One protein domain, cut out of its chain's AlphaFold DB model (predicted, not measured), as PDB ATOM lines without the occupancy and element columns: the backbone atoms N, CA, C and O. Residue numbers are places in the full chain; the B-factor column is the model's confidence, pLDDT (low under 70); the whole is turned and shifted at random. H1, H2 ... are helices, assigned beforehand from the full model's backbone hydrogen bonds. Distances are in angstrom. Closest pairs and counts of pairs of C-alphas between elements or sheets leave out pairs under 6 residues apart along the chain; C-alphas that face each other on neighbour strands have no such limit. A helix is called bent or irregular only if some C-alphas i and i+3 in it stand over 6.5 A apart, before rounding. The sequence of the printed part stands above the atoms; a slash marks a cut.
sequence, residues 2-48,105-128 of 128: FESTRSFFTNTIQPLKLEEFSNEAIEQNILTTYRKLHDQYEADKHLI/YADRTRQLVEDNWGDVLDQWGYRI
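Overview. This is residues 2 to 48 and 105 to 128 of the 128 residues of the protein "Sulfotransferase" of Prevotella sp. CAG:5226 (UniProt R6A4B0). A long helix, H2, runs side by side with a shorter one, H3, while H1 slants steeply past the beginning of H2, so that the three helices are loosely joined around the place where Phe 2 of H1 comes near Ile 30 of H2 and Val 113 of H3. Residues 40 to 48, of which 40 to 47 belong to H2, stick out free, and residues 124 to 128 fold back along H3. The printed part has 71 residues with three named helices, in the order H1, H2, H3, and no named strand; its class is all helix. The whole is loose, with a radius of gyration of the C-alphas of 14.3 A, and flat, spanning 41 by 31 by 15 A.

Arrangement. H1, residues 2 to 16, touches H2, residues 23 to 47; the closest C-alphas, those of Phe 2 and Ile 30, are 6.6 A apart. They run opposite ways at a steep tilt of 56 degrees, and H2 touches H1 with residues 23 to 31 alone. H2 also touches H3, residues 107 to 123, and their closest C-alphas, those of Leu 31 and Asn 116, are 6.7 A apart. These two run the same way at a shallow tilt of 4 degrees, and residues 31 to 35 of H2 alone touch residues 113 to 117 of H3 alone. H1 and H3 are close but not clearly touching: their closest C-alphas, those of Phe 2 and Val 113, are 7.8 A apart, and the helices run opposite ways at a steep tilt of 58 degrees. The backbone O i to N i+4 pairs within hydrogen-bond range are 8 of 11 in H1, 19 of 21 in H2 and 11 of 13 in H3.

Along the chain. H1 begins at C-alpha 2, at (9.537, -20.198, -20.597), and is 20.4 A long from first to last C-alpha. It is irregular, but only just: C-alphas 12 and 15 are 6.6 A apart. H2, Asn 23 to Leu 47, is the longest helix, 36.7 A from C-alpha 23 at (2.664, -27.890, -28.090) to C-alpha 47; it is irregular, with C-alphas 43 and 46 at 7.2 A. H3 is 21.7 A long and ends at C-alpha 123, at (8.331, -10.949, -5.718). It is irregular, with C-alphas 116 and 119 at 8.4 A, and has a kink of 80 degrees near residue 117.

Size, cuts and confidence. The two C-alphas farthest apart, those of Pro 15 and His 46, are 41.4 A apart. Without the stretch that stands free, the body of 62 residues spans 39 by 25 by 15 A. Residues 49 to 104 are cut out, and C-alphas 48 and 105 across the cut are 34.9 A apart. The link from H1 to H2 is short, with 6 residues, and the link from H2 to H3 runs across the cut. The mean pLDDT of the printed part is 92.9, and one residue, Ile 128, the chain's last, is under 70.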
ATOM      1  N   PHE A   2      10.586 -19.602 -19.741       91.50
ATOM      2  CA  PHE A   2       9.537 -20.198 -20.597       91.50
ATOM      3  C   PHE A   2       9.949 -20.432 -22.062       91.50
ATOM      4  O   PHE A   2       9.999 -21.573 -22.507       91.50
ATOM      5  N   GLU A   3      10.320 -19.376 -22.800       89.69
ATOM      6  CA  GLU A   3      10.671 -19.503 -24.228       89.69
ATOM      7  C   GLU A   3      11.913 -20.354 -24.478       89.69
ATOM      8  O   GLU A   3      11.976 -21.093 -25.456       89.69
ATOM      9  N   SER A   4      12.900 -20.270 -23.586       88.44
ATOM     10  CA  SER A   4      14.112 -21.080 -23.702       88.44
ATOM     11  C   SER A   4      13.781 -22.564 -23.560       88.44
ATOM     12  O   SER A   4      14.250 -23.373 -24.357       88.44
ATOM     13  N   THR A   5      12.951 -22.925 -22.577       92.12
ATOM     14  CA  THR A   5      12.520 -24.311 -22.369       92.12
ATOM     15  C   THR A   5      11.612 -24.774 -23.503       92.12
ATOM     16  O   THR A   5      11.827 -25.855 -24.042       92.12
ATOM     17  N   ARG A   6      10.661 -23.944 -23.949       92.62
ATOM     18  CA  ARG A   6       9.809 -24.259 -25.105       92.62
ATOM     19  C   ARG A   6      10.650 -24.525 -26.351       92.62
ATOM     20  O   ARG A   6      10.479 -25.561 -26.979       92.62
ATOM     21  N   SER A   7      11.614 -23.650 -26.645       91.00
ATOM     22  CA  SER A   7      12.541 -23.808 -27.770       91.00
ATOM     23  C   SER A   7      13.364 -25.093 -27.672       91.00
ATOM     24  O   SER A   7      13.541 -25.774 -28.679       91.00
ATOM     25  N   PHE A   8      13.839 -25.458 -26.479       92.25
ATOM     26  CA  PHE A   8      14.532 -26.726 -26.256       92.25
ATOM     27  C   PHE A   8      13.631 -27.933 -26.566       92.25
ATOM     28  O   PHE A   8      14.040 -28.842 -27.291       92.25
ATOM     29  N   PHE A   9      12.381 -27.927 -26.095       92.62
ATOM     30  CA  PHE A   9      11.449 -29.018 -26.374       92.62
ATOM     31  C   PHE A   9      11.104 -29.131 -27.863       92.62
ATOM     32  O   PHE A   9      11.156 -30.230 -28.414       92.62
ATOM     33  N   THR A  10      10.814 -28.017 -28.534       90.00
ATOM     34  CA  THR A  10      10.397 -28.032 -29.945       90.00
ATOM     35  C   THR A  10      11.555 -28.300 -30.902       90.00
ATOM     36  O   THR A  10      11.385 -28.985 -31.905       90.00
ATOM     37  N   ASN A  11      12.751 -27.782 -30.610       90.50
ATOM     38  CA  ASN A  11      13.876 -27.847 -31.549       90.50
ATOM     39  C   ASN A  11      14.837 -29.003 -31.260       90.50
ATOM     40  O   ASN A  11      15.530 -29.454 -32.168       90.50
ATOM     41  N   THR A  12      14.922 -29.464 -30.009       92.81
ATOM     42  CA  THR A  12      15.893 -30.489 -29.595       92.81
ATOM     43  C   THR A  12      15.222 -31.795 -29.190       92.81
ATOM     44  O   THR A  12      15.664 -32.852 -29.630       92.81
ATOM     45  N   ILE A  13      14.153 -31.750 -28.391       93.56
ATOM     46  CA  ILE A  13      13.514 -32.973 -27.872       93.56
ATOM     47  C   ILE A  13      12.544 -33.595 -28.873       93.56
ATOM     48  O   ILE A  13      12.497 -34.814 -28.996       93.56
ATOM     49  N   GLN A  14      11.797 -32.786 -29.620       89.12
ATOM     50  CA  GLN A  14      10.796 -33.262 -30.575       89.12
ATOM     51  C   GLN A  14      11.296 -34.329 -31.578       89.12
ATOM     52  O   GLN A  14      10.563 -35.297 -31.777       89.12
ATOM     53  N   PRO A  15      12.501 -34.239 -32.187       90.00
ATOM     54  CA  PRO A  15      13.010 -35.306 -33.060       90.00
ATOM     55  C   PRO A  15      13.454 -36.576 -32.311       90.00
ATOM     56  O   PRO A  15      13.679 -37.600 -32.947       90.00
ATOM     57  N   LEU A  16      13.592 -36.519 -30.983       94.75
ATOM     58  CA  LEU A  16      14.052 -37.616 -30.122       94.75
ATOM     59  C   LEU A  16      12.916 -38.260 -29.309       94.75
ATOM     60  O   LEU A  16      13.172 -39.118 -28.465       94.75
ATOM     61  N   LYS A  17      11.669 -37.823 -29.512       92.56
ATOM     62  CA  LYS A  17      10.523 -38.270 -28.716       92.56
ATOM     63  C   LYS A  17      10.208 -39.750 -28.952       92.56
ATOM     64  O   LYS A  17      10.245 -40.234 -30.080       92.56
ATOM     65  N   LEU A  18       9.856 -40.443 -27.873       95.31
ATOM     66  CA  LEU A  18       9.352 -41.821 -27.913       95.31
ATOM     67  C   LEU A  18       7.818 -41.879 -27.966       95.31
ATOM     68  O   LEU A  18       7.258 -42.888 -28.379       95.31
ATOM     69  N   GLU A  19       7.156 -40.794 -27.564       94.12
ATOM     70  CA  GLU A  19       5.704 -40.630 -27.578       94.12
ATOM     71  C   GLU A  19       5.344 -39.258 -28.157       94.12
ATOM     72  O   GLU A  19       6.117 -38.299 -28.066       94.12
ATOM     73  N   GLU A  20       4.172 -39.176 -28.776       93.44
ATOM     74  CA  GLU A  20       3.623 -37.929 -29.291       93.44
ATOM     75  C   GLU A  20       3.127 -37.023 -28.158       93.44
ATOM     76  O   GLU A  20       2.423 -37.454 -27.251       93.44
ATOM     77  N   PHE A  21       3.447 -35.733 -28.242       93.12
ATOM     78  CA  PHE A  21       2.940 -34.703 -27.338       93.12
ATOM     79  C   PHE A  21       2.655 -33.419 -28.120       93.12
ATOM     80  O   PHE A  21       3.356 -33.099 -29.083       93.12
ATOM     81  N   SER A  22       1.613 -32.687 -27.718       93.38
ATOM     82  CA  SER A  22       1.239 -31.427 -28.364       93.38
ATOM     83  C   SER A  22       2.041 -30.243 -27.821       93.38
ATOM     84  O   SER A  22       2.611 -30.302 -26.730       93.38
ATOM     85  N   ASN A  23       2.041 -29.130 -28.557       91.06
ATOM     86  CA  ASN A  23       2.664 -27.890 -28.090       91.06
ATOM     87  C   ASN A  23       1.991 -27.366 -26.813       91.06
ATOM     88  O   ASN A  23       2.673 -26.881 -25.917       91.06
ATOM     89  N   GLU A  24       0.675 -27.519 -26.692       93.06
ATOM     90  CA  GLU A  24      -0.089 -27.136 -25.501       93.06
ATOM     91  C   GLU A  24       0.338 -27.961 -24.283       93.06
ATOM     92  O   GLU A  24       0.479 -27.416 -23.189       93.06
ATOM     93  N   ALA A  25       0.610 -29.259 -24.466       94.12
ATOM     94  CA  ALA A  25       1.129 -30.108 -23.399       94.12
ATOM     95  C   ALA A  25       2.533 -29.661 -22.951       94.12
ATOM     96  O   ALA A  25       2.811 -29.646 -21.752       94.12
ATOM     97  N   ILE A  26       3.396 -29.239 -23.886       93.94
ATOM     98  CA  ILE A  26       4.712 -28.660 -23.566       93.94
ATOM     99  C   ILE A  26       4.540 -27.373 -22.751       93.94
ATOM    100  O   ILE A  26       5.164 -27.237 -21.700       93.94
ATOM    101  N   GLU A  27       3.697 -26.442 -23.206       94.62
ATOM    102  CA  GLU A  27       3.453 -25.172 -22.510       94.62
ATOM    103  C   GLU A  27       2.923 -25.416 -21.092       94.62
ATOM    104  O   GLU A  27       3.507 -24.920 -20.127       94.62
ATOM    105  N   GLN A  28       1.898 -26.259 -20.940       95.31
ATOM    106  CA  GLN A  28       1.323 -26.592 -19.637       95.31
ATOM    107  C   GLN A  28       2.342 -27.265 -18.710       95.31
ATOM    108  O   GLN A  28       2.398 -26.971 -17.512       95.31
ATOM    109  N   ASN A  29       3.174 -28.155 -19.252       95.25
ATOM    110  CA  ASN A  29       4.234 -28.799 -18.490       95.25
ATOM    111  C   ASN A  29       5.262 -27.778 -17.980       95.25
ATOM    112  O   ASN A  29       5.641 -27.835 -16.813       95.25
ATOM    113  N   ILE A  30       5.677 -26.816 -18.811       95.94
ATOM    114  CA  ILE A  30       6.612 -25.752 -18.410       95.94
ATOM    115  C   ILE A  30       5.999 -24.888 -17.300       95.94
ATOM    116  O   ILE A  30       6.644 -24.676 -16.272       95.94
ATOM    117  N   LEU A  31       4.753 -24.431 -17.488       96.44
ATOM    118  CA  LEU A  31       4.024 -23.587 -16.532       96.44
ATOM    119  C   LEU A  31       3.897 -24.261 -15.167       96.44
ATOM    120  O   LEU A  31       4.306 -23.698 -14.148       96.44
ATOM    121  N   THR A  32       3.380 -25.491 -15.157       96.56
ATOM    122  CA  THR A  32       3.129 -26.234 -13.918       96.56
ATOM    123  C   THR A  32       4.403 -26.717 -13.236       96.56
ATOM    124  O   THR A  32       4.475 -26.688 -12.010       96.56
ATOM    125  N   THR A  33       5.415 -27.150 -13.992       96.62
ATOM    126  CA  THR A  33       6.669 -27.644 -13.407       96.62
ATOM    127  C   THR A  33       7.428 -26.517 -12.728       96.62
ATOM    128  O   THR A  33       7.860 -26.687 -11.591       96.62
ATOM    129  N   TYR A  34       7.547 -25.353 -13.376       96.06
ATOM    130  CA  TYR A  34       8.187 -24.206 -12.738       96.06
ATOM    131  C   TYR A  34       7.442 -23.771 -11.477       96.06
ATOM    132  O   TYR A  34       8.077 -23.583 -10.447       96.06
ATOM    133  N   ARG A  35       6.105 -23.688 -11.539       95.62
ATOM    134  CA  ARG A  35       5.270 -23.340 -10.383       95.62
ATOM    135  C   ARG A  35       5.530 -24.271  -9.198       95.62
ATOM    136  O   ARG A  35       5.852 -23.803  -8.118       95.62
ATOM    137  N   LYS A  36       5.479 -25.588  -9.418       97.06
ATOM    138  CA  LYS A  36       5.753 -26.584  -8.367       97.06
ATOM    139  C   LYS A  36       7.145 -26.425  -7.759       97.06
ATOM    140  O   LYS A  36       7.285 -26.513  -6.547       97.06
ATOM    141  N   LEU A  37       8.164 -26.209  -8.595       96.75
ATOM    142  CA  LEU A  37       9.539 -26.014  -8.131       96.75
ATOM    143  C   LEU A  37       9.674 -24.736  -7.298       96.75
ATOM    144  O   LEU A  37      10.278 -24.772  -6.233       96.75
ATOM    145  N   HIS A  38       9.102 -23.632  -7.779       96.00
ATOM    146  CA  HIS A  38       9.141 -22.344  -7.099       96.00
ATOM    147  C   HIS A  38       8.409 -22.391  -5.755       96.00
ATOM    148  O   HIS A  38       8.984 -22.028  -4.735       96.00
ATOM    149  N   ASP A  39       7.170 -22.884  -5.737       96.75
ATOM    150  CA  ASP A  39       6.358 -22.923  -4.520       96.75
ATOM    151  C   ASP A  39       6.983 -23.835  -3.459       96.75
ATOM    152  O   ASP A  39       6.991 -23.488  -2.280       96.75
ATOM    153  N   GLN A  40       7.548 -24.979  -3.869       98.25
ATOM    154  CA  GLN A  40       8.261 -25.862  -2.947       98.25
ATOM    155  C   GLN A  40       9.529 -25.195  -2.407       98.25
ATOM    156  O   GLN A  40       9.798 -25.278  -1.212       98.25
ATOM    157  N   TYR A  41      10.290 -24.510  -3.266       97.50
ATOM    158  CA  TYR A  41      11.465 -23.757  -2.842       97.50
ATOM    159  C   TYR A  41      11.100 -22.674  -1.820       97.50
ATOM    160  O   TYR A  41      11.724 -22.619  -0.768       97.50
ATOM    161  N   GLU A  42      10.072 -21.864  -2.074       97.44
ATOM    162  CA  GLU A  42       9.627 -20.826  -1.136       97.44
ATOM    163  C   GLU A  42       9.105 -21.414   0.180       97.44
ATOM    164  O   GLU A  42       9.441 -20.914   1.257       97.44
ATOM    165  N   ALA A  43       8.339 -22.508   0.112       98.06
ATOM    166  CA  ALA A  43       7.847 -23.207   1.294       98.06
ATOM    167  C   ALA A  43       8.998 -23.734   2.162       98.06
ATOM    168  O   ALA A  43       8.949 -23.579   3.378       98.06
ATOM    169  N   ASP A  44      10.047 -24.289   1.554       98.50
ATOM    170  CA  ASP A  44      11.180 -24.887   2.268       98.50
ATOM    171  C   ASP A  44      12.320 -23.896   2.547       98.50
ATOM    172  O   ASP A  44      13.229 -24.220   3.308       98.50
ATOM    173  N   LYS A  45      12.290 -22.680   1.983       97.81
ATOM    174  CA  LYS A  45      13.382 -21.693   2.080       97.81
ATOM    175  C   LYS A  45      13.802 -21.415   3.521       97.81
ATOM    176  O   LYS A  45      14.987 -21.294   3.814       97.81
ATOM    177  N   HIS A  46      12.834 -21.377   4.435       97.50
ATOM    178  CA  HIS A  46      13.057 -21.161   5.867       97.50
ATOM    179  C   HIS A  46      13.837 -22.291   6.567       97.50
ATOM    180  O   HIS A  46      14.323 -22.096   7.680       97.50
ATOM    181  N   LEU A  47      13.946 -23.470   5.947       98.38
ATOM    182  CA  LEU A  47      14.733 -24.596   6.452       98.38
ATOM    183  C   LEU A  47      16.230 -24.430   6.163       98.38
ATOM    184  O   LEU A  47      17.047 -25.156   6.734       98.38
ATOM    185  N   ILE A  48      16.606 -23.503   5.277       98.06
ATOM    186  CA  ILE A  48      18.002 -23.238   4.936       98.06
ATOM    187  C   ILE A  48      18.616 -22.362   6.039       98.06
ATOM    188  O   ILE A  48      18.082 -21.289   6.325       98.06
ATOM    189  N   TYR A 105       8.865 -11.714 -27.225       79.44
ATOM    190  CA  TYR A 105       7.744 -12.477 -26.692       79.44
ATOM    191  C   TYR A 105       6.458 -12.023 -27.379       79.44
ATOM    192  O   TYR A 105       6.159 -10.830 -27.384       79.44
ATOM    193  N   ALA A 106       5.714 -12.971 -27.947       85.25
ATOM    194  CA  ALA A 106       4.355 -12.711 -28.402       85.25
ATOM    195  C   ALA A 106       3.465 -12.363 -27.198       85.25
ATOM    196  O   ALA A 106       3.667 -12.912 -26.112       85.25
ATOM    197  N   ASP A 107       2.450 -11.520 -27.397       88.31
ATOM    198  CA  ASP A 107       1.558 -11.075 -26.314       88.31
ATOM    199  C   ASP A 107       0.886 -12.254 -25.591       88.31
ATOM    200  O   ASP A 107       0.801 -12.262 -24.368       88.31
ATOM    201  N   ARG A 108       0.528 -13.324 -26.321       91.56
ATOM    202  CA  ARG A 108       0.022 -14.574 -25.722       91.56
ATOM    203  C   ARG A 108       1.016 -15.190 -24.734       91.56
ATOM    204  O   ARG A 108       0.594 -15.676 -23.692       91.56
ATOM    205  N   THR A 109       2.312 -15.212 -25.058       89.62
ATOM    206  CA  THR A 109       3.327 -15.745 -24.135       89.62
ATOM    207  C   THR A 109       3.377 -14.894 -22.871       89.62
ATOM    208  O   THR A 109       3.441 -15.455 -21.782       89.62
ATOM    209  N   ARG A 110       3.355 -13.561 -23.010       89.69
ATOM    210  CA  ARG A 110       3.369 -12.654 -21.852       89.69
ATOM    211  C   ARG A 110       2.167 -12.914 -20.957       89.69
ATOM    212  O   ARG A 110       2.372 -13.223 -19.794       89.69
ATOM    213  N   GLN A 111       0.966 -12.945 -21.535       92.38
ATOM    214  CA  GLN A 111      -0.263 -13.229 -20.798       92.38
ATOM    215  C   GLN A 111      -0.203 -14.584 -20.081       92.38
ATOM    216  O   GLN A 111      -0.495 -14.662 -18.897       92.38
ATOM    217  N   LEU A 112       0.240 -15.650 -20.761       93.31
ATOM    218  CA  LEU A 112       0.381 -16.973 -20.137       93.31
ATOM    219  C   LEU A 112       1.335 -16.945 -18.939       93.31
ATOM    220  O   LEU A 112       1.056 -17.566 -17.917       93.31
ATOM    221  N   VAL A 113       2.465 -16.253 -19.074       93.31
ATOM    222  CA  VAL A 113       3.460 -16.119 -18.008       93.31
ATOM    223  C   VAL A 113       2.917 -15.280 -16.850       93.31
ATOM    224  O   VAL A 113       3.093 -15.673 -15.703       93.31
ATOM    225  N   GLU A 114       2.234 -14.171 -17.123       92.94
ATOM    226  CA  GLU A 114       1.629 -13.309 -16.101       92.94
ATOM    227  C   GLU A 114       0.500 -14.020 -15.350       92.94
ATOM    228  O   GLU A 114       0.510 -14.052 -14.121       92.94
ATOM    229  N   ASP A 115      -0.413 -14.676 -16.068       94.50
ATOM    230  CA  ASP A 115      -1.539 -15.412 -15.481       94.50
ATOM    231  C   ASP A 115      -1.070 -16.548 -14.565       94.50
ATOM    232  O   ASP A 115      -1.736 -16.884 -13.585       94.50
ATOM    233  N   ASN A 116       0.066 -17.171 -14.894       95.62
ATOM    234  CA  ASN A 116       0.554 -18.343 -14.175       95.62
ATOM    235  C   ASN A 116       1.636 -18.030 -13.152       95.62
ATOM    236  O   ASN A 116       1.757 -18.827 -12.227       95.62
ATOM    237  N   TRP A 117       2.426 -16.962 -13.315       95.81
ATOM    238  CA  TRP A 117       3.620 -16.634 -12.513       95.81
ATOM    239  C   TRP A 117       3.687 -15.160 -12.060       95.81
ATOM    240  O   TRP A 117       4.752 -14.705 -11.648       95.81
ATOM    241  N   GLY A 118       2.590 -14.400 -12.136       94.00
ATOM    242  CA  GLY A 118       2.548 -12.966 -11.802       94.00
ATOM    243  C   GLY A 118       3.057 -12.603 -10.403       94.00
ATOM    244  O   GLY A 118       3.866 -11.696 -10.253       94.00
ATOM    245  N   ASP A 119       2.663 -13.367  -9.391       93.69
ATOM    246  CA  ASP A 119       3.168 -13.289  -8.011       93.69
ATOM    247  C   ASP A 119       4.693 -13.463  -7.917       93.69
ATOM    248  O   ASP A 119       5.357 -12.717  -7.199       93.69
ATOM    249  N   VAL A 120       5.263 -14.403  -8.675       93.81
ATOM    250  CA  VAL A 120       6.716 -14.609  -8.744       93.81
ATOM    251  C   VAL A 120       7.382 -13.398  -9.388       93.81
ATOM    252  O   VAL A 120       8.402 -12.905  -8.911       93.81
ATOM    253  N   LEU A 121       6.802 -12.871 -10.465       93.25
ATOM    254  CA  LEU A 121       7.325 -11.672 -11.116       93.25
ATOM    255  C   LEU A 121       7.313 -10.476 -10.168       93.25
ATOM    256  O   LEU A 121       8.308  -9.758 -10.097       93.25
ATOM    257  N   ASP A 122       6.241 -10.298  -9.400       93.88
ATOM    258  CA  ASP A 122       6.133  -9.243  -8.398       93.88
ATOM    259  C   ASP A 122       7.141  -9.415  -7.258       93.88
ATOM    260  O   ASP A 122       7.810  -8.441  -6.905       93.88
ATOM    261  N   GLN A 123       7.320 -10.635  -6.738       92.94
ATOM    262  CA  GLN A 123       8.331 -10.949  -5.718       92.94
ATOM    263  C   GLN A 123       9.734 -10.520  -6.166       92.94
ATOM    264  O   GLN A 123      10.501  -9.951  -5.389       92.94
ATOM    265  N   TRP A 124      10.062 -10.757  -7.435       91.81
ATOM    266  CA  TRP A 124      11.355 -10.401  -8.013       91.81
ATOM    267  C   TRP A 124      11.379  -8.996  -8.637       91.81
ATOM    268  O   TRP A 124      12.421  -8.559  -9.127       91.81
ATOM    269  N   GLY A 125      10.279  -8.242  -8.593       92.31
ATOM    270  CA  GLY A 125      10.182  -6.885  -9.138       92.31
ATOM    271  C   GLY A 125      10.301  -6.805 -10.665       92.31
ATOM    272  O   GLY A 125      10.728  -5.778 -11.192       92.31
ATOM    273  N   TYR A 126       9.953  -7.875 -11.380       87.94
ATOM    274  CA  TYR A 126       9.874  -7.872 -12.836       87.94
ATOM    275  C   TYR A 126       8.607  -7.158 -13.326       87.94
ATOM    276  O   TYR A 126       7.545  -7.182 -12.701       87.94
ATOM    277  N   ARG A 127       8.735  -6.507 -14.483       78.62
ATOM    278  CA  ARG A 127       7.639  -5.909 -15.251       78.62
ATOM    279  C   ARG A 127       7.776  -6.428 -16.679       78.62
ATOM    280  O   ARG A 127       8.856  -6.278 -17.257       78.62
ATOM    281  N   ILE A 128       6.749  -7.107 -17.183       69.00
ATOM    282  CA  ILE A 128       6.742  -7.739 -18.513       69.00
ATOM    283  C   ILE A 128       6.009  -6.848 -19.519       69.00
ATOM    284  O   ILE A 128       5.151  -6.048 -19.087       69.00
TER     285      ILE A 128